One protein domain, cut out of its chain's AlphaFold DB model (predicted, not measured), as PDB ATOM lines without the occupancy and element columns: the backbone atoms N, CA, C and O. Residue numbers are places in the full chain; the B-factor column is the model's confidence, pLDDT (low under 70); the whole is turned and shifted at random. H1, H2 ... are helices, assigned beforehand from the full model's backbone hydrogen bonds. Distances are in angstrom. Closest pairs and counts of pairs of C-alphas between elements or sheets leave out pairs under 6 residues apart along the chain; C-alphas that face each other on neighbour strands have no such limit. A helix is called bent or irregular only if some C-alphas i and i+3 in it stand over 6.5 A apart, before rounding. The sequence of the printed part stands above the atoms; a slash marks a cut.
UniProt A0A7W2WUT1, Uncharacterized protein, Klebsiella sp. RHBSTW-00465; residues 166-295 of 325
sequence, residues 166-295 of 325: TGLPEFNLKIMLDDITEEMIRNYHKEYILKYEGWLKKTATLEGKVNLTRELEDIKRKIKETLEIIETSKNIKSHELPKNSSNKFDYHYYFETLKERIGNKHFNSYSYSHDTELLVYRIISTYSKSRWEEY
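What this domain is: This is residues 166 to 295 of the 325 residues of an uncharacterized protein of Klebsiella sp. RHBSTW-00465 (UniProt A0A7W2WUT1). This is a long helical hairpin, H2 and H3, with a head of crossed helices, H1, H4 and H5, at the end away from its turn, and short H6 at the side of the head next to H5. The turn of the hairpin lies at one end of the longest axis, and the long link between H3 and H4 reaches to the other. The printed part has 130 residues, with six named helices in the order H1 to H6 and no named strand, and its class is all helix. It is loose, with a radius of gyration of the C-alphas of 17.9 A, and spans 67 by 32 by 19 A.

Where its parts are: Find C-alpha 168 at (178.545, 195.895, 228.194); from there H1 runs to residue 178, 15.1 A. H2, residues 182 to 202, covers 29.5 A; it is irregular, with C-alphas 188 and 191 7.5 A apart, and has a kink of 47 degrees near residue 189. At C-alpha 206, (223.078, 183.197, 202.231), begins H3, the longest, which runs 43.3 A to residue 235. H4, residues 251 to 262, 17.0 A, is irregular too, with C-alphas 252 and 255 7.4 A apart. H5, residues 276 to 287, covers 16.5 A, and H6, residues 289 to 295, 9.8 A, ends at C-alpha 295, (190.728, 200.007, 230.602).

How they stand to each other: Start at H5, the hub, which touches four helices. Its residues 280 to 284 touch H1 at a steep tilt of 53 degrees; the closest C-alphas, of Leu 177 and Ile 284, are 5.8 A apart. It touches H4 about perpendicular, at 89 degrees, with the C-alphas of Phe 255 and Thr 276 closest at 5.9 A. H5 and H2 only just touch, with 3 pairs of C-alphas within 8 A, the closest those of Ile 185 and Tyr 287 at 6.1 A. H5 and H6 touch only at the corner, and only just, with 3 pairs; the C-alphas of Ser 285 and Trp 292 are closest at 5.4 A. Look next at the hairpin: H2 and H3 touch at a shallow tilt of 7 degrees, opposite ways, closest at the C-alphas of Leu 200 and Lys 209, 5.9 A. H3 touches H1 with residues 230 to 234 alone, closest at the C-alphas of Asp 178 and Lys 234, 5.8 A. H2 and H4 are apart. In H1, H3, H5 and H6 every O i to N i+4 pair is within hydrogen-bond range; in H2 14 of 17 are, in H4 6 of 8.

The domain as a whole: The two C-alphas farthest apart, of Ala 204 and Ser 246, are 67.1 A from each other. The printed part has no cut. The links H3 to H4 and H4 to H5 are long, with 15 and 13 residues. The mean pLDDT of the printed part is 92.4; look at residues 272 to 273 for the two under 70.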
ATOM      1  N   THR A 166     172.559 193.326 225.716       91.50
ATOM      2  CA  THR A 166     173.186 193.250 227.055       91.50
ATOM      3  C   THR A 166     174.650 192.797 226.931       91.50
ATOM      4  O   THR A 166     175.032 192.377 225.844       91.50
ATOM      5  N   GLY A 167     175.447 192.850 228.007       89.31
ATOM      6  CA  GLY A 167     176.870 192.454 228.006       89.31
ATOM      7  C   GLY A 167     177.790 193.619 227.637       89.31
ATOM      8  O   GLY A 167     178.435 193.635 226.588       89.31
ATOM      9  N   LEU A 168     177.768 194.680 228.453       89.75
ATOM     10  CA  LEU A 168     178.545 195.895 228.194       89.75
ATOM     11  C   LEU A 168     180.072 195.664 228.230       89.75
ATOM     12  O   LEU A 168     180.749 196.233 227.367       89.75
ATOM     13  N   PRO A 169     180.638 194.862 229.157       89.50
ATOM     14  CA  PRO A 169     182.081 194.613 229.202       89.50
ATOM     15  C   PRO A 169     182.630 193.986 227.912       89.50
ATOM     16  O   PRO A 169     183.597 194.496 227.335       89.50
ATOM     17  N   GLU A 170     181.988 192.933 227.408       93.06
ATOM     18  CA  GLU A 170     182.375 192.239 226.178       93.06
ATOM     19  C   GLU A 170     182.148 193.120 224.953       93.06
ATOM     20  O   GLU A 170     182.990 193.160 224.053       93.06
ATOM     21  N   PHE A 171     181.057 193.893 224.936       93.69
ATOM     22  CA  PHE A 171     180.819 194.869 223.877       93.69
ATOM     23  C   PHE A 171     181.913 195.945 223.832       93.69
ATOM     24  O   PHE A 171     182.401 196.274 222.751       93.69
ATOM     25  N   ASN A 172     182.360 196.459 224.982       93.38
ATOM     26  CA  ASN A 172     183.473 197.409 225.038       93.38
ATOM     27  C   ASN A 172     184.756 196.805 224.440       93.38
ATOM     28  O   ASN A 172     185.433 197.471 223.658       93.38
ATOM     29  N   LEU A 173     185.063 195.538 224.739       94.12
ATOM     30  CA  LEU A 173     186.225 194.841 224.171       94.12
ATOM     31  C   LEU A 173     186.085 194.606 222.661       94.12
ATOM     32  O   LEU A 173     187.053 194.814 221.928       94.12
ATOM     33  N   LYS A 174     184.885 194.261 222.180       95.19
ATOM     34  CA  LYS A 174     184.591 194.185 220.742       95.19
ATOM     35  C   LYS A 174     184.882 195.512 220.046       95.19
ATOM     36  O   LYS A 174     185.583 195.529 219.040       95.19
ATOM     37  N   ILE A 175     184.381 196.623 220.585       94.69
ATOM     38  CA  ILE A 175     184.614 197.957 220.012       94.69
ATOM     39  C   ILE A 175     186.105 198.306 220.030       94.69
ATOM     40  O   ILE A 175     186.639 198.777 219.032       94.69
ATOM     41  N   MET A 176     186.811 198.022 221.128       95.12
ATOM     42  CA  MET A 176     188.261 198.234 221.206       95.12
ATOM     43  C   MET A 176     189.041 197.445 220.147       95.12
ATOM     44  O   MET A 176     190.042 197.960 219.647       95.12
ATOM     45  N   LEU A 177     188.613 196.221 219.821       96.81
ATOM     46  CA  LEU A 177     189.205 195.406 218.760       96.81
ATOM     47  C   LEU A 177     188.865 195.955 217.368       96.81
ATOM     48  O   LEU A 177     189.753 196.094 216.528       96.81
ATOM     49  N   ASP A 178     187.596 196.276 217.132       95.88
ATOM     50  CA  ASP A 178     187.098 196.736 215.835       95.88
ATOM     51  C   ASP A 178     187.668 198.112 215.447       95.88
ATOM     52  O   ASP A 178     187.916 198.373 214.266       95.88
ATOM     53  N   ASP A 179     187.945 198.971 216.427       95.12
ATOM     54  CA  ASP A 179     188.530 200.296 216.208       95.12
ATOM     55  C   ASP A 179     190.016 200.241 215.802       95.12
ATOM     56  O   ASP A 179     190.577 201.248 215.364       95.12
ATOM     57  N   ILE A 180     190.678 199.080 215.905       97.50
ATOM     58  CA  ILE A 180     192.061 198.918 215.439       97.50
ATOM     59  C   ILE A 180     192.082 198.981 213.910       97.50
ATOM     60  O   ILE A 180     191.495 198.153 213.206       97.50
ATOM     61  N   THR A 181     192.801 199.971 213.383       97.00
ATOM     62  CA  THR A 181     192.945 200.172 211.940       97.00
ATOM     63  C   THR A 181     194.153 199.425 211.382       97.00
ATOM     64  O   THR A 181     195.126 199.121 212.079       97.00
ATOM     65  N   GLU A 182     194.128 199.172 210.074       97.25
ATOM     66  CA  GLU A 182     195.286 198.629 209.363       97.25
ATOM     67  C   GLU A 182     196.519 199.533 209.500       97.25
ATOM     68  O   GLU A 182     197.639 199.043 209.644       97.25
ATOM     69  N   GLU A 183     196.314 200.850 209.517       97.25
ATOM     70  CA  GLU A 183     197.382 201.821 209.715       97.25
ATOM     71  C   GLU A 183     198.052 201.657 211.087       97.25
ATOM     72  O   GLU A 183     199.280 201.618 211.156       97.25
ATOM     73  N   MET A 184     197.278 201.479 212.164       97.38
ATOM     74  CA  MET A 184     197.817 201.247 213.513       97.38
ATOM     75  C   MET A 184     198.719 200.007 213.552       97.38
ATOM     76  O   MET A 184     199.829 200.055 214.089       97.38
ATOM     77  N   ILE A 185     198.286 198.913 212.919       97.62
ATOM     78  CA  ILE A 185     199.054 197.663 212.839       97.62
ATOM     79  C   ILE A 185     200.336 197.866 212.021       97.62
ATOM     80  O   ILE A 185     201.420 197.459 212.443       97.62
ATOM     81  N   ARG A 186     200.239 198.507 210.852       95.75
ATOM     82  CA  ARG A 186     201.396 198.759 209.980       95.75
ATOM     83  C   ARG A 186     202.413 199.684 210.638       95.75
ATOM     84  O   ARG A 186     203.608 199.408 210.558       95.75
ATOM     85  N   ASN A 187     201.952 200.734 211.313       96.31
ATOM     86  CA  ASN A 187     202.808 201.673 212.030       96.31
ATOM     87  C   ASN A 187     203.563 200.987 213.172       96.31
ATOM     88  O   ASN A 187     204.765 201.209 213.298       96.31
ATOM     89  N   TYR A 188     202.916 200.087 213.925       96.12
ATOM     90  CA  TYR A 188     203.570 199.305 214.983       96.12
ATOM     91  C   TYR A 188     204.770 198.488 214.464       96.12
ATOM     92  O   TYR A 188     205.814 198.417 215.110       96.12
ATOM     93  N   HIS A 189     204.651 197.887 213.275       96.38
ATOM     94  CA  HIS A 189     205.702 197.037 212.693       96.38
ATOM     95  C   HIS A 189     206.702 197.789 211.803       96.38
ATOM     96  O   HIS A 189     207.710 197.210 211.392       96.38
ATOM     97  N   LYS A 190     206.454 199.067 211.497       95.62
ATOM     98  CA  LYS A 190     207.202 199.848 210.498       95.62
ATOM     99  C   LYS A 190     208.704 199.882 210.771       95.62
ATOM    100  O   LYS A 190     209.497 199.632 209.865       95.62
ATOM    101  N   GLU A 191     209.098 200.170 212.008       94.62
ATOM    102  CA  GLU A 191     210.513 200.270 212.382       94.62
ATOM    103  C   GLU A 191     211.239 198.926 212.263       94.62
ATOM    104  O   GLU A 191     212.353 198.868 211.742       94.62
ATOM    105  N   TYR A 192     210.590 197.834 212.679       93.12
ATOM    106  CA  TYR A 192     211.141 196.485 212.560       93.12
ATOM    107  C   TYR A 192     211.316 196.077 211.099       93.12
ATOM    108  O   TYR A 192     212.379 195.576 210.732       93.12
ATOM    109  N   ILE A 193     210.322 196.351 210.251       95.12
ATOM    110  CA  ILE A 193     210.400 196.068 208.813       95.12
ATOM    111  C   ILE A 193     211.578 196.823 208.188       95.12
ATOM    112  O   ILE A 193     212.443 196.196 207.576       95.12
ATOM    113  N   LEU A 194     211.677 198.139 208.407       95.06
ATOM    114  CA  LEU A 194     212.773 198.957 207.867       95.06
ATOM    115  C   LEU A 194     214.147 198.474 208.349       95.06
ATOM    116  O   LEU A 194     215.113 198.446 207.580       95.06
ATOM    117  N   LYS A 195     214.240 198.066 209.617       94.69
ATOM    118  CA  LYS A 195     215.458 197.514 210.216       94.69
ATOM    119  C   LYS A 195     215.875 196.204 209.544       94.69
ATOM    120  O   LYS A 195     217.025 196.089 209.118       94.69
ATOM    121  N   TYR A 196     214.958 195.248 209.403       93.44
ATOM    122  CA  TYR A 196     215.239 193.961 208.765       93.44
ATOM    123  C   TYR A 196     215.544 194.108 207.268       93.44
ATOM    124  O   TYR A 196     216.496 193.498 206.781       93.44
ATOM    125  N   GLU A 197     214.832 194.974 206.545       93.56
ATOM    126  CA  GLU A 197     215.136 195.295 205.142       93.56
ATOM    127  C   GLU A 197     216.518 195.948 204.991       93.56
ATOM    128  O   GLU A 197     217.277 195.626 204.071       93.56
ATOM    129  N   GLY A 198     216.887 196.841 205.915       93.62
ATOM    130  CA  GLY A 198     218.215 197.446 205.972       93.62
ATOM    131  C   GLY A 198     219.325 196.419 206.220       93.62
ATOM    132  O   GLY A 198     220.382 196.487 205.586       93.62
ATOM    133  N   TRP A 199     219.095 195.447 207.105       94.31
ATOM    134  CA  TRP A 199     220.021 194.339 207.358       94.31
ATOM    135  C   TRP A 199     220.116 193.366 206.184       94.31
ATOM    136  O   TRP A 199     221.213 192.903 205.859       94.31
ATOM    137  N   LEU A 200     219.005 193.103 205.496       92.50
ATOM    138  CA  LEU A 200     218.970 192.217 204.335       92.50
ATOM    139  C   LEU A 200     219.862 192.743 203.201       92.50
ATOM    140  O   LEU A 200     220.586 191.970 202.577       92.50
ATOM    141  N   LYS A 201     219.885 194.068 202.994       91.88
ATOM    142  CA  LYS A 201     220.750 194.735 202.002       91.88
ATOM    143  C   LYS A 201     222.245 194.646 202.327       91.88
ATOM    144  O   LYS A 201     223.062 194.684 201.414       91.88
ATOM    145  N   LYS A 202     222.608 194.557 203.611       93.00
ATOM    146  CA  LYS A 202     224.008 194.555 204.084       93.00
ATOM    147  C   LYS A 202     224.584 193.152 204.269       93.00
ATOM    148  O   LYS A 202     225.799 192.986 204.305       93.00
ATOM    149  N   THR A 203     223.727 192.147 204.414       91.00
ATOM    150  CA  THR A 203     224.141 190.772 204.696       91.00
ATOM    151  C   THR A 203     224.736 190.103 203.454       91.00
ATOM    152  O   THR A 203     224.068 189.957 202.430       91.00
ATOM    153  N   ALA A 204     225.983 189.637 203.558       84.69
ATOM    154  CA  ALA A 204     226.677 188.930 202.477       84.69
ATOM    155  C   ALA A 204     226.381 187.416 202.447       84.69
ATOM    156  O   ALA A 204     226.406 186.799 201.385       84.69
ATOM    157  N   THR A 205     226.072 186.814 203.598       92.50
ATOM    158  CA  THR A 205     225.865 185.364 203.742       92.50
ATOM    159  C   THR A 205     224.469 184.927 203.307       92.50
ATOM    160  O   THR A 205     223.482 185.565 203.680       92.50
ATOM    161  N   LEU A 206     224.365 183.791 202.611       90.38
ATOM    162  CA  LEU A 206     223.078 183.197 202.231       90.38
ATOM    163  C   LEU A 206     222.208 182.857 203.454       90.38
ATOM    164  O   LEU A 206     221.033 183.204 203.476       90.38
ATOM    165  N   GLU A 207     222.794 182.249 204.487       91.38
ATOM    166  CA  GLU A 207     222.086 181.880 205.722       91.38
ATOM    167  C   GLU A 207     221.461 183.098 206.418       91.38
ATOM    168  O   GLU A 207     220.270 183.105 206.725       91.38
ATOM    169  N   GLY A 208     222.233 184.178 206.584       88.69
ATOM    170  CA  GLY A 208     221.717 185.425 207.145       88.69
ATOM    171  C   GLY A 208     220.576 186.026 206.316       88.69
ATOM    172  O   GLY A 208     219.602 186.508 206.888       88.69
ATOM    173  N   LYS A 209     220.635 185.946 204.976       91.06
ATOM    174  CA  LYS A 209     219.528 186.394 204.114       91.06
ATOM    175  C   LYS A 209     218.262 185.570 204.345       91.06
ATOM    176  O   LYS A 209     217.187 186.154 204.462       91.06
ATOM    177  N   VAL A 210     218.386 184.244 204.437       93.50
ATOM    178  CA  VAL A 210     217.256 183.339 204.719       93.50
ATOM    179  C   VAL A 210     216.611 183.669 206.064       93.50
ATOM    180  O   VAL A 210     215.397 183.849 206.119       93.50
ATOM    181  N   ASN A 211     217.403 183.819 207.128       92.12
ATOM    182  CA  ASN A 211     216.877 184.132 208.459       92.12
ATOM    183  C   ASN A 211     216.164 185.492 208.490       92.12
ATOM    184  O   ASN A 211     215.032 185.576 208.950       92.12
ATOM    185  N   LEU A 212     216.763 186.541 207.917       93.12
ATOM    186  CA  LEU A 212     216.136 187.869 207.843       93.12
ATOM    187  C   LEU A 212     214.854 187.879 206.999       93.12
ATOM    188  O   LEU A 212     213.929 188.639 207.280       93.12
ATOM    189  N   THR A 213     214.793 187.038 205.965       93.62
ATOM    190  CA  THR A 213     213.598 186.900 205.123       93.62
ATOM    191  C   THR A 213     212.473 186.231 205.909       93.62
ATOM    192  O   THR A 213     211.354 186.733 205.877       93.62
ATOM    193  N   ARG A 214     212.779 185.184 206.687       93.19
ATOM    194  CA  ARG A 214     211.815 184.542 207.595       93.19
ATOM    195  C   ARG A 214     211.253 185.520 208.625       93.19
ATOM    196  O   ARG A 214     210.044 185.594 208.774       93.19
ATOM    197  N   GLU A 215     212.099 186.336 209.252       94.00
ATOM    198  CA  GLU A 215     211.650 187.371 210.201       94.00
ATOM    199  C   GLU A 215     210.661 188.363 209.555       94.00
ATOM    200  O   GLU A 215     209.622 188.700 210.125       94.00
ATOM    201  N   LEU A 216     210.946 188.811 208.326       94.69
ATOM    202  CA  LEU A 216     210.042 189.686 207.571       94.69
ATOM    203  C   LEU A 216     208.736 188.984 207.176       94.69
ATOM    204  O   LEU A 216     207.671 189.606 207.205       94.69
ATOM    205  N   GLU A 217     208.803 187.714 206.781       94.81
ATOM    206  CA  GLU A 217     207.630 186.891 206.473       94.81
ATOM    207  C   GLU A 217     206.754 186.676 207.707       94.81
ATOM    208  O   GLU A 217     205.534 186.805 207.606       94.81
ATOM    209  N   ASP A 218     207.354 186.444 208.873       94.19
ATOM    210  CA  ASP A 218     206.656 186.286 210.147       94.19
ATOM    211  C   ASP A 218     205.911 187.570 210.536       94.19
ATOM    212  O   ASP A 218     204.735 187.513 210.903       94.19
ATOM    213  N   ILE A 219     206.534 188.744 210.365       94.81
ATOM    214  CA  ILE A 219     205.865 190.039 210.575       94.81
ATOM    215  C   ILE A 219     204.699 190.216 209.596       94.81
ATOM    216  O   ILE A 219     203.585 190.544 210.010       94.81
ATOM    217  N   LYS A 220     204.923 189.991 208.296       94.75
ATOM    218  CA  LYS A 220     203.870 190.123 207.270       94.75
ATOM    219  C   LYS A 220     202.705 189.175 207.541       94.75
ATOM    220  O   LYS A 220     201.546 189.575 207.403       94.75
ATOM    221  N   ARG A 221     203.002 187.945 207.964       95.00
ATOM    222  CA  ARG A 221     202.005 186.955 208.369       95.00
ATOM    223  C   ARG A 221     201.233 187.432 209.592       95.00
ATOM    224  O   ARG A 221     200.009 187.436 209.535       95.00
ATOM    225  N   LYS A 222     201.907 187.933 210.631       95.19
ATOM    226  CA  LYS A 222     201.245 188.496 211.816       95.19
ATOM    227  C   LYS A 222     200.299 189.636 211.459       95.19
ATOM    228  O   LYS A 222     199.174 189.652 211.950       95.19
ATOM    229  N   ILE A 223     200.711 190.561 210.591       96.69
ATOM    230  CA  ILE A 223     199.846 191.652 210.112       96.69
ATOM    231  C   ILE A 223     198.595 191.077 209.440       96.69
ATOM    232  O   ILE A 223     197.483 191.441 209.817       96.69
ATOM    233  N   LYS A 224     198.768 190.141 208.497       96.19
ATOM    234  CA  LYS A 224     197.658 189.503 207.775       96.19
ATOM    235  C   LYS A 224     196.690 188.782 208.720       96.19
ATOM    236  O   LYS A 224     195.491 189.020 208.643       96.19
ATOM    237  N   GLU A 225     197.208 187.936 209.610       95.19
ATOM    238  CA  GLU A 225     196.405 187.176 210.578       95.19
ATOM    239  C   GLU A 225     195.633 188.119 211.520       95.19
ATOM    240  O   GLU A 225     194.455 187.906 211.780       95.19
ATOM    241  N   THR A 226     196.262 189.211 211.974       96.62
ATOM    242  CA  THR A 226     195.603 190.220 212.825       96.62
ATOM    243  C   THR A 226     194.429 190.886 212.108       96.62
ATOM    244  O   THR A 226     193.352 191.019 212.683       96.62
ATOM    245  N   LEU A 227     194.631 191.298 210.851       97.00
ATOM    246  CA  LEU A 227     193.586 191.931 210.044       97.00
ATOM    247  C   LEU A 227     192.413 190.979 209.802       97.00
ATOM    248  O   LEU A 227     191.265 191.399 209.897       97.00
ATOM    249  N   GLU A 228     192.691 189.701 209.547       95.69
ATOM    250  CA  GLU A 228     191.658 188.679 209.368       95.69
ATOM    251  C   GLU A 228     190.800 188.492 210.630       95.69
ATOM    252  O   GLU A 228     189.575 188.397 210.536       95.69
ATOM    253  N   ILE A 229     191.415 188.493 211.817       95.75
ATOM    254  CA  ILE A 229     190.694 188.390 213.096       95.75
ATOM    255  C   ILE A 229     189.815 189.626 213.331       95.75
ATOM    256  O   ILE A 229     188.641 189.486 213.674       95.75
ATOM    257  N   ILE A 230     190.355 190.830 213.110       97.06
ATOM    258  CA  ILE A 230     189.602 192.086 213.269       97.06
ATOM    259  C   ILE A 230     188.425 192.133 212.294       97.06
ATOM    260  O   ILE A 230     187.311 192.470 212.685       97.06
ATOM    261  N   GLU A 231     188.642 191.757 211.035       97.12
ATOM    262  CA  GLU A 231     187.578 191.708 210.032       97.12
ATOM    263  C   GLU A 231     186.498 190.687 210.412       97.12
ATOM    264  O   GLU A 231     185.303 190.953 210.291       97.12
ATOM    265  N   THR A 232     186.898 189.537 210.957       96.25
ATOM    266  CA  THR A 232     185.952 188.543 211.482       96.25
ATOM    267  C   THR A 232     185.095 189.137 212.606       96.25
ATOM    268  O   THR A 232     183.874 188.994 212.576       96.25
ATOM    269  N   SER A 233     185.698 189.867 213.549       96.94
ATOM    270  CA  SER A 233     184.979 190.545 214.638       96.94
ATOM    271  C   SER A 233     184.008 191.629 214.146       96.94
ATOM    272  O   SER A 233     182.851 191.679 214.582       96.94
ATOM    273  N   LYS A 234     184.425 192.465 213.187       96.69
ATOM    274  CA  LYS A 234     183.590 193.529 212.591       96.69
ATOM    275  C   LYS A 234     182.329 192.994 211.921       96.69
ATOM    276  O   LYS A 234     181.289 193.669 211.888       96.69
ATOM    277  N   ASN A 235     182.417 191.781 211.387       96.25
ATOM    278  CA  ASN A 235     181.315 191.123 210.702       96.25
ATOM    279  C   ASN A 235     180.285 190.503 211.652       96.25
ATOM    280  O   ASN A 235     179.158 190.306 211.216       96.25
ATOM    281  N   ILE A 236     180.608 190.300 212.935       95.88
ATOM    282  CA  ILE A 236     179.636 189.866 213.950       95.88
ATOM    283  C   ILE A 236     178.707 191.034 214.293       95.88
ATOM    284  O   ILE A 236     179.133 192.046 214.865       95.88
ATOM    285  N   LYS A 237     177.426 190.902 213.944       93.69
ATOM    286  CA  LYS A 237     176.365 191.873 214.246       93.69
ATOM    287  C   LYS A 237     175.563 191.436 215.471       93.69
ATOM    288  O   LYS A 237     175.404 190.248 215.721       93.69
ATOM    289  N   SER A 238     174.977 192.395 216.198       92.50
ATOM    290  CA  SER A 238     174.206 192.103 217.422       92.50
ATOM    291  C   SER A 238     173.110 191.059 217.210       92.50
ATOM    292  O   SER A 238     172.898 190.219 218.071       92.50
ATOM    293  N   HIS A 239     172.428 191.089 216.059       91.56
ATOM    294  CA  HIS A 239     171.309 190.186 215.782       91.56
ATOM    295  C   HIS A 239     171.719 188.722 215.559       91.56
ATOM    296  O   HIS A 239     170.850 187.857 215.489       91.56
ATOM    297  N   GLU A 240     173.019 188.456 215.424       91.56
ATOM    298  CA  GLU A 240     173.583 187.113 215.279       91.56
ATOM    299  C   GLU A 240     173.950 186.494 216.635       91.56
ATOM    300  O   GLU A 240     174.206 185.295 216.704       91.56
ATOM    301  N   LEU A 241     173.969 187.291 217.709       95.62
ATOM    302  CA  LEU A 241     174.248 186.803 219.055       95.62
ATOM    303  C   LEU A 241     173.023 186.077 219.634       95.62
ATOM    304  O   LEU A 241     171.882 186.471 219.361       95.62
ATOM    305  N   PRO A 242     173.224 185.051 220.481       95.38
ATOM    306  CA  PRO A 242     172.147 184.442 221.246       95.38
ATOM    307  C   PRO A 242     171.357 185.481 222.042       95.38
ATOM    308  O   PRO A 242     171.888 186.499 222.492       95.38
ATOM    309  N   LYS A 243     170.066 185.211 222.231       93.88
ATOM    310  CA  LYS A 243     169.222 186.031 223.095       93.88
ATOM    311  C   LYS A 243     169.173 185.460 224.502       93.88
ATOM    312  O   LYS A 243     169.040 184.251 224.679       93.88
ATOM    313  N   ASN A 244     169.201 186.338 225.494       90.94
ATOM    314  CA  ASN A 244     169.009 185.962 226.887       90.94
ATOM    315  C   ASN A 244     167.525 185.727 227.232       90.94
ATOM    316  O   ASN A 244     166.620 185.932 226.417       90.94
ATOM    317  N   SER A 245     167.259 185.356 228.487       90.00
ATOM    318  CA  SER A 245     165.904 185.135 229.022       90.00
ATOM    319  C   SER A 245     164.981 186.361 228.931       90.00
ATOM    320  O   SER A 245     163.763 186.216 228.954       90.00
ATOM    321  N   SER A 246     165.547 187.563 228.792       90.06
ATOM    322  CA  SER A 246     164.822 188.827 228.602       90.06
ATOM    323  C   SER A 246     164.663 189.216 227.125       90.06
ATOM    324  O   SER A 246     164.341 190.366 226.829       90.06
ATOM    325  N   ASN A 247     164.893 188.281 226.193       91.50
ATOM    326  CA  ASN A 247     164.785 188.472 224.740       91.50
ATOM    327  C   ASN A 247     165.722 189.568 224.182       91.50
ATOM    328  O   ASN A 247     165.438 190.149 223.131       91.50
ATOM    329  N   LYS A 248     166.838 189.845 224.869       93.88
ATOM    330  CA  LYS A 248     167.892 190.769 224.422       93.88
ATOM    331  C   LYS A 248     169.072 190.000 223.838       93.88
ATOM    332  O   LYS A 248     169.419 188.955 224.379       93.88
ATOM    333  N   PHE A 249     169.691 190.522 222.784       95.19
ATOM    334  CA  PHE A 249     170.939 189.997 222.227       95.19
ATOM    335  C   PHE A 249     172.073 190.121 223.245       95.19
ATOM    336  O   PHE A 249     172.235 191.167 223.874       95.19
ATOM    337  N   ASP A 250     172.833 189.052 223.435       94.88
ATOM    338  CA  ASP A 250     173.702 188.914 224.595       94.88
ATOM    339  C   ASP A 250     175.186 188.865 224.208       94.88
ATOM    340  O   ASP A 250     175.676 187.876 223.659       94.88
ATOM    341  N   TYR A 251     175.909 189.953 224.495       94.56
ATOM    342  CA  TYR A 251     177.337 190.075 224.206       94.56
ATOM    343  C   TYR A 251     178.231 189.221 225.108       94.56
ATOM    344  O   TYR A 251     179.382 189.020 224.728       94.56
ATOM    345  N   HIS A 252     177.731 188.604 226.187       91.81
ATOM    346  CA  HIS A 252     178.516 187.596 226.918       91.81
ATOM    347  C   HIS A 252     178.914 186.412 226.005       91.81
ATOM    348  O   HIS A 252     179.927 185.756 226.223       91.81
ATOM    349  N   TYR A 253     178.170 186.175 224.914       93.88
ATOM    350  CA  TYR A 253     178.488 185.160 223.898       93.88
ATOM    351  C   TYR A 253     179.424 185.653 222.786       93.88
ATOM    352  O   TYR A 253     179.693 184.908 221.839       93.88
ATOM    353  N   TYR A 254     179.918 186.892 222.845       95.75
ATOM    354  CA  TYR A 254     180.754 187.466 221.790       95.75
ATOM    355  C   TYR A 254     182.024 186.643 221.536       95.75
ATOM    356  O   TYR A 254     182.314 186.329 220.382       95.75
ATOM    357  N   PHE A 255     182.751 186.253 222.587       94.12
ATOM    358  CA  PHE A 255     183.995 185.490 222.440       94.12
ATOM    359  C   PHE A 255     183.757 184.094 221.862       94.12
ATOM    360  O   PHE A 255     184.481 183.689 220.954       94.12
ATOM    361  N   GLU A 256     182.703 183.396 222.296       93.62
ATOM    362  CA  GLU A 256     182.332 182.102 221.711       93.62
ATOM    363  C   GLU A 256     181.874 182.253 220.252       93.62
ATOM    364  O   GLU A 256     182.291 181.483 219.391       93.62
ATOM    365  N   THR A 257     181.130 183.310 219.919       95.12
ATOM    366  CA  THR A 257     180.731 183.588 218.528       95.12
ATOM    367  C   THR A 257     181.954 183.887 217.652       95.12
ATOM    368  O   THR A 257     182.057 183.404 216.523       95.12
ATOM    369  N   LEU A 258     182.918 184.663 218.157       94.94
ATOM    370  CA  LEU A 258     184.164 184.958 217.447       94.94
ATOM    371  C   LEU A 258     184.993 183.688 217.227       94.94
ATOM    372  O   LEU A 258     185.490 183.462 216.123       94.94
ATOM    373  N   LYS A 259     185.082 182.831 218.240       93.06
ATOM    374  CA  LYS A 259     185.741 181.525 218.166       93.06
ATOM    375  C   LYS A 259     185.105 180.617 217.118       93.06
ATOM    376  O   LYS A 259     185.825 180.031 216.313       93.06
ATOM    377  N   GLU A 260     183.777 180.542 217.067       92.88
ATOM    378  CA  GLU A 260     183.044 179.779 216.048       92.88
ATOM    379  C   GLU A 260     183.310 180.310 214.632       92.88
ATOM    380  O   GLU A 260     183.529 179.530 213.705       92.88
ATOM    381  N   ARG A 261     183.353 181.638 214.461       92.81
ATOM    382  CA  ARG A 261     183.636 182.290 213.167       92.81
ATOM    383  C   ARG A 261     185.075 182.091 212.698       92.81
ATOM    384  O   ARG A 261     185.314 181.932 211.501       92.81
ATOM    385  N   ILE A 262     186.028 182.103 213.627       90.81
ATOM    386  CA  ILE A 262     187.428 181.754 213.361       90.81
ATOM    387  C   ILE A 262     187.539 180.262 213.006       90.81
ATOM    388  O   ILE A 262     188.272 179.891 212.084       90.81
ATOM    389  N   GLY A 263     186.793 179.411 213.710       85.62
ATOM    390  CA  GLY A 263     186.765 177.967 213.518       85.62
ATOM    391  C   GLY A 263     188.115 177.309 213.812       85.62
ATOM    392  O   GLY A 263     188.821 177.659 214.756       85.62
ATOM    393  N   ASN A 264     188.503 176.350 212.969       80.69
ATOM    394  CA  ASN A 264     189.757 175.596 213.113       80.69
ATOM    395  C   ASN A 264     190.968 176.282 212.462       80.69
ATOM    396  O   ASN A 264     191.993 175.637 212.227       80.69
ATOM    397  N   LYS A 265     190.862 177.569 212.110       82.56
ATOM    398  CA  LYS A 265     191.988 178.305 211.531       82.56
ATOM    399  C   LYS A 265     193.121 178.393 212.549       82.56
ATOM    400  O   LYS A 265     192.928 178.825 213.683       82.56
ATOM    401  N   HIS A 266     194.315 177.993 212.127       77.38
ATOM    402  CA  HIS A 266     195.514 178.109 212.940       77.38
ATOM    403  C   HIS A 266     196.228 179.424 212.627       77.38
ATOM    404  O   HIS A 266     196.679 179.632 211.499       77.38
ATOM    405  N   PHE A 267     196.343 180.298 213.626       83.44
ATOM    406  CA  PHE A 267     197.100 181.539 213.513       83.44
ATOM    407  C   PHE A 267     198.501 181.337 214.083       83.44
ATOM    408  O   PHE A 267     198.686 181.241 215.296       83.44
ATOM    409  N   ASN A 268     199.507 181.298 213.212       80.88
ATOM    410  CA  ASN A 268     200.880 180.974 213.610       80.88
ATOM    411  C   ASN A 268     201.474 182.039 214.541       80.88
ATOM    412  O   ASN A 268     202.342 181.745 215.361       80.88
ATOM    413  N   SER A 269     201.018 183.286 214.410       84.31
ATOM    414  CA  SER A 269     201.527 184.422 215.185       84.31
ATOM    415  C   SER A 269     200.868 184.554 216.560       84.31
ATOM    416  O   SER A 269     201.301 185.378 217.369       84.31
ATOM    417  N   TYR A 270     199.832 183.756 216.827       82.94
ATOM    418  CA  TYR A 270     199.045 183.791 218.050       82.94
ATOM    419  C   TYR A 270     198.957 182.392 218.660       82.94
ATOM    420  O   TYR A 270     198.037 181.622 218.396       82.94
ATOM    421  N   SER A 271     199.926 182.070 219.522       71.56
ATOM    422  CA  SER A 271     199.849 180.868 220.353       71.56
ATOM    423  C   SER A 271     198.560 180.866 221.180       71.56
ATOM    424  O   SER A 271     198.153 181.915 221.682       71.56
ATOM    425  N   TYR A 272     197.949 179.687 221.329       68.88
ATOM    426  CA  TYR A 272     196.652 179.506 221.992       68.88
ATOM    427  C   TYR A 272     195.499 180.273 221.330       68.88
ATOM    428  O   TYR A 272     194.596 180.728 222.016       68.88
ATOM    429  N   SER A 273     195.480 180.372 219.997       66.12
ATOM    430  CA  SER A 273     194.413 181.048 219.238       66.12
ATOM    431  C   SER A 273     192.988 180.530 219.486       66.12
ATOM    432  O   SER A 273     192.035 181.185 219.083       66.12
ATOM    433  N   HIS A 274     192.830 179.363 220.117       71.50
ATOM    434  CA  HIS A 274     191.530 178.821 220.525       71.50
ATOM    435  C   HIS A 274     190.982 179.450 221.819       71.50
ATOM    436  O   HIS A 274     189.784 179.336 222.073       71.50
ATOM    437  N   ASP A 275     191.836 180.104 222.613       85.50
ATOM    438  CA  ASP A 275     191.446 180.979 223.721       85.50
ATOM    439  C   ASP A 275     191.227 182.380 223.138       85.50
ATOM    440  O   ASP A 275     192.168 183.134 222.859       85.50
ATOM    441  N   THR A 276     189.969 182.663 222.810       89.56
ATOM    442  CA  THR A 276     189.617 183.834 221.998       89.56
ATOM    443  C   THR A 276     189.672 185.103 222.840       89.56
ATOM    444  O   THR A 276     190.048 186.160 222.339       89.56
ATOM    445  N   GLU A 277     189.406 184.994 224.134       90.94
ATOM    446  CA  GLU A 277     189.587 186.048 225.122       90.94
ATOM    447  C   GLU A 277     191.047 186.504 225.149       90.94
ATOM    448  O   GLU A 277     191.347 187.677 224.902       90.94
ATOM    449  N   LEU A 278     191.982 185.568 225.352       88.31
ATOM    450  CA  LEU A 278     193.409 185.874 225.381       88.31
ATOM    451  C   LEU A 278     193.905 186.423 224.040       88.31
ATOM    452  O   LEU A 278     194.728 187.345 224.017       88.31
ATOM    453  N   LEU A 279     193.414 185.875 222.926       91.88
ATOM    454  CA  LEU A 279     193.707 186.377 221.585       91.88
ATOM    455  C   LEU A 279     193.328 187.858 221.460       91.88
ATOM    456  O   LEU A 279     194.167 188.680 221.076       91.88
ATOM    457  N   VAL A 280     192.095 188.205 221.830       94.69
ATOM    458  CA  VAL A 280     191.578 189.575 221.767       94.69
ATOM    459  C   VAL A 280     192.366 190.499 222.694       94.69
ATOM    460  O   VAL A 280     192.825 191.551 222.242       94.69
ATOM    461  N   TYR A 281     192.636 190.098 223.941       93.38
ATOM    462  CA  TYR A 281     193.442 190.899 224.872       93.38
ATOM    463  C   TYR A 281     194.840 191.186 224.320       93.38
ATOM    464  O   TYR A 281     195.327 192.313 224.412       93.38
ATOM    465  N   ARG A 282     195.498 190.196 223.703       92.25
ATOM    466  CA  ARG A 282     196.833 190.369 223.101       92.25
ATOM    467  C   ARG A 282     196.804 191.332 221.919       92.25
ATOM    468  O   ARG A 282     197.707 192.159 221.801       92.25
ATOM    469  N   ILE A 283     195.792 191.253 221.057       95.81
ATOM    470  CA  ILE A 283     195.652 192.165 219.913       95.81
ATOM    471  C   ILE A 283     195.398 193.594 220.406       95.81
ATOM    472  O   ILE A 283     196.125 194.511 220.017       95.81
ATOM    473  N   ILE A 284     194.431 193.780 221.310       96.19
ATOM    474  CA  ILE A 284     194.078 195.092 221.865       96.19
ATOM    475  C   ILE A 284     195.267 195.714 222.602       96.19
ATOM    476  O   ILE A 284     195.634 196.850 222.314       96.19
ATOM    477  N   SER A 285     195.921 194.973 223.498       94.75
ATOM    478  CA  SER A 285     197.078 195.477 224.252       94.75
ATOM    479  C   SER A 285     198.292 195.802 223.373       94.75
ATOM    480  O   SER A 285     199.067 196.693 223.718       94.75
ATOM    481  N   THR A 286     198.446 195.130 222.225       94.88
ATOM    482  CA  THR A 286     199.541 195.400 221.277       94.88
ATOM    483  C   THR A 286     199.267 196.642 220.429       94.88
ATOM    484  O   THR A 286     200.138 197.501 220.307       94.88
ATOM    485  N   TYR A 287     198.078 196.745 219.823       97.06
ATOM    486  CA  TYR A 287     197.808 197.754 218.790       97.06
ATOM    487  C   TYR A 287     196.936 198.923 219.267       97.06
ATOM    488  O   TYR A 287     196.991 199.990 218.668       97.06
ATOM    489  N   SER A 288     196.188 198.769 220.361       94.88
ATOM    490  CA  SER A 288     195.329 199.797 220.978       94.88
ATOM    491  C   SER A 288     195.801 200.137 222.399       94.88
ATOM    492  O   SER A 288     195.024 200.224 223.351       94.88
ATOM    493  N   LYS A 289     197.120 200.318 222.551       93.25
ATOM    494  CA  LYS A 289     197.808 200.421 223.848       93.25
ATOM    495  C   LYS A 289     197.188 201.450 224.800       93.25
ATOM    496  O   LYS A 289     196.952 201.135 225.959       93.25
ATOM    497  N   SER A 290     196.886 202.654 224.308       92.75
ATOM    498  CA  SER A 290     196.317 203.731 225.135       92.75
ATOM    499  C   SER A 290     194.966 203.344 225.738       92.75
ATOM    500  O   SER A 290     194.739 203.562 226.924       92.75
ATOM    501  N   ARG A 291     194.075 202.744 224.937       91.81
ATOM    502  CA  ARG A 291     192.756 202.315 225.418       91.81
ATOM    503  C   ARG A 291     192.874 201.118 226.344       91.81
ATOM    504  O   ARG A 291     192.174 201.053 227.345       91.81
ATOM    505  N   TRP A 292     193.766 200.179 226.029       94.75
ATOM    506  CA  TRP A 292     194.043 199.053 226.916       94.75
ATOM    507  C   TRP A 292     194.529 199.521 228.287       94.75
ATOM    508  O   TRP A 292     194.031 199.064 229.311       94.75
ATOM    509  N   GLU A 293     195.464 200.470 228.317       94.38
ATOM    510  CA  GLU A 293     195.961 201.048 229.562       94.38
ATOM    511  C   GLU A 293     194.851 201.742 230.338       94.38
ATOM    512  O   GLU A 293     194.700 201.475 231.527       94.38
ATOM    513  N   GLU A 294     194.040 202.565 229.684       93.00
ATOM    514  CA  GLU A 294     192.882 203.199 230.311       93.00
ATOM    515  C   GLU A 294     191.902 202.176 230.913       93.00
ATOM    516  O   GLU A 294     191.462 202.349 232.050       93.00
ATOM    517  N   TYR A 295     191.624 201.089 230.188       92.69
ATOM    518  CA  TYR A 295     190.728 200.007 230.602       92.69
ATOM    519  C   TYR A 295     191.190 199.325 231.901       92.69
ATOM    520  O   TYR A 295     190.399 199.153 232.832       92.69
TER     521      TYR A 295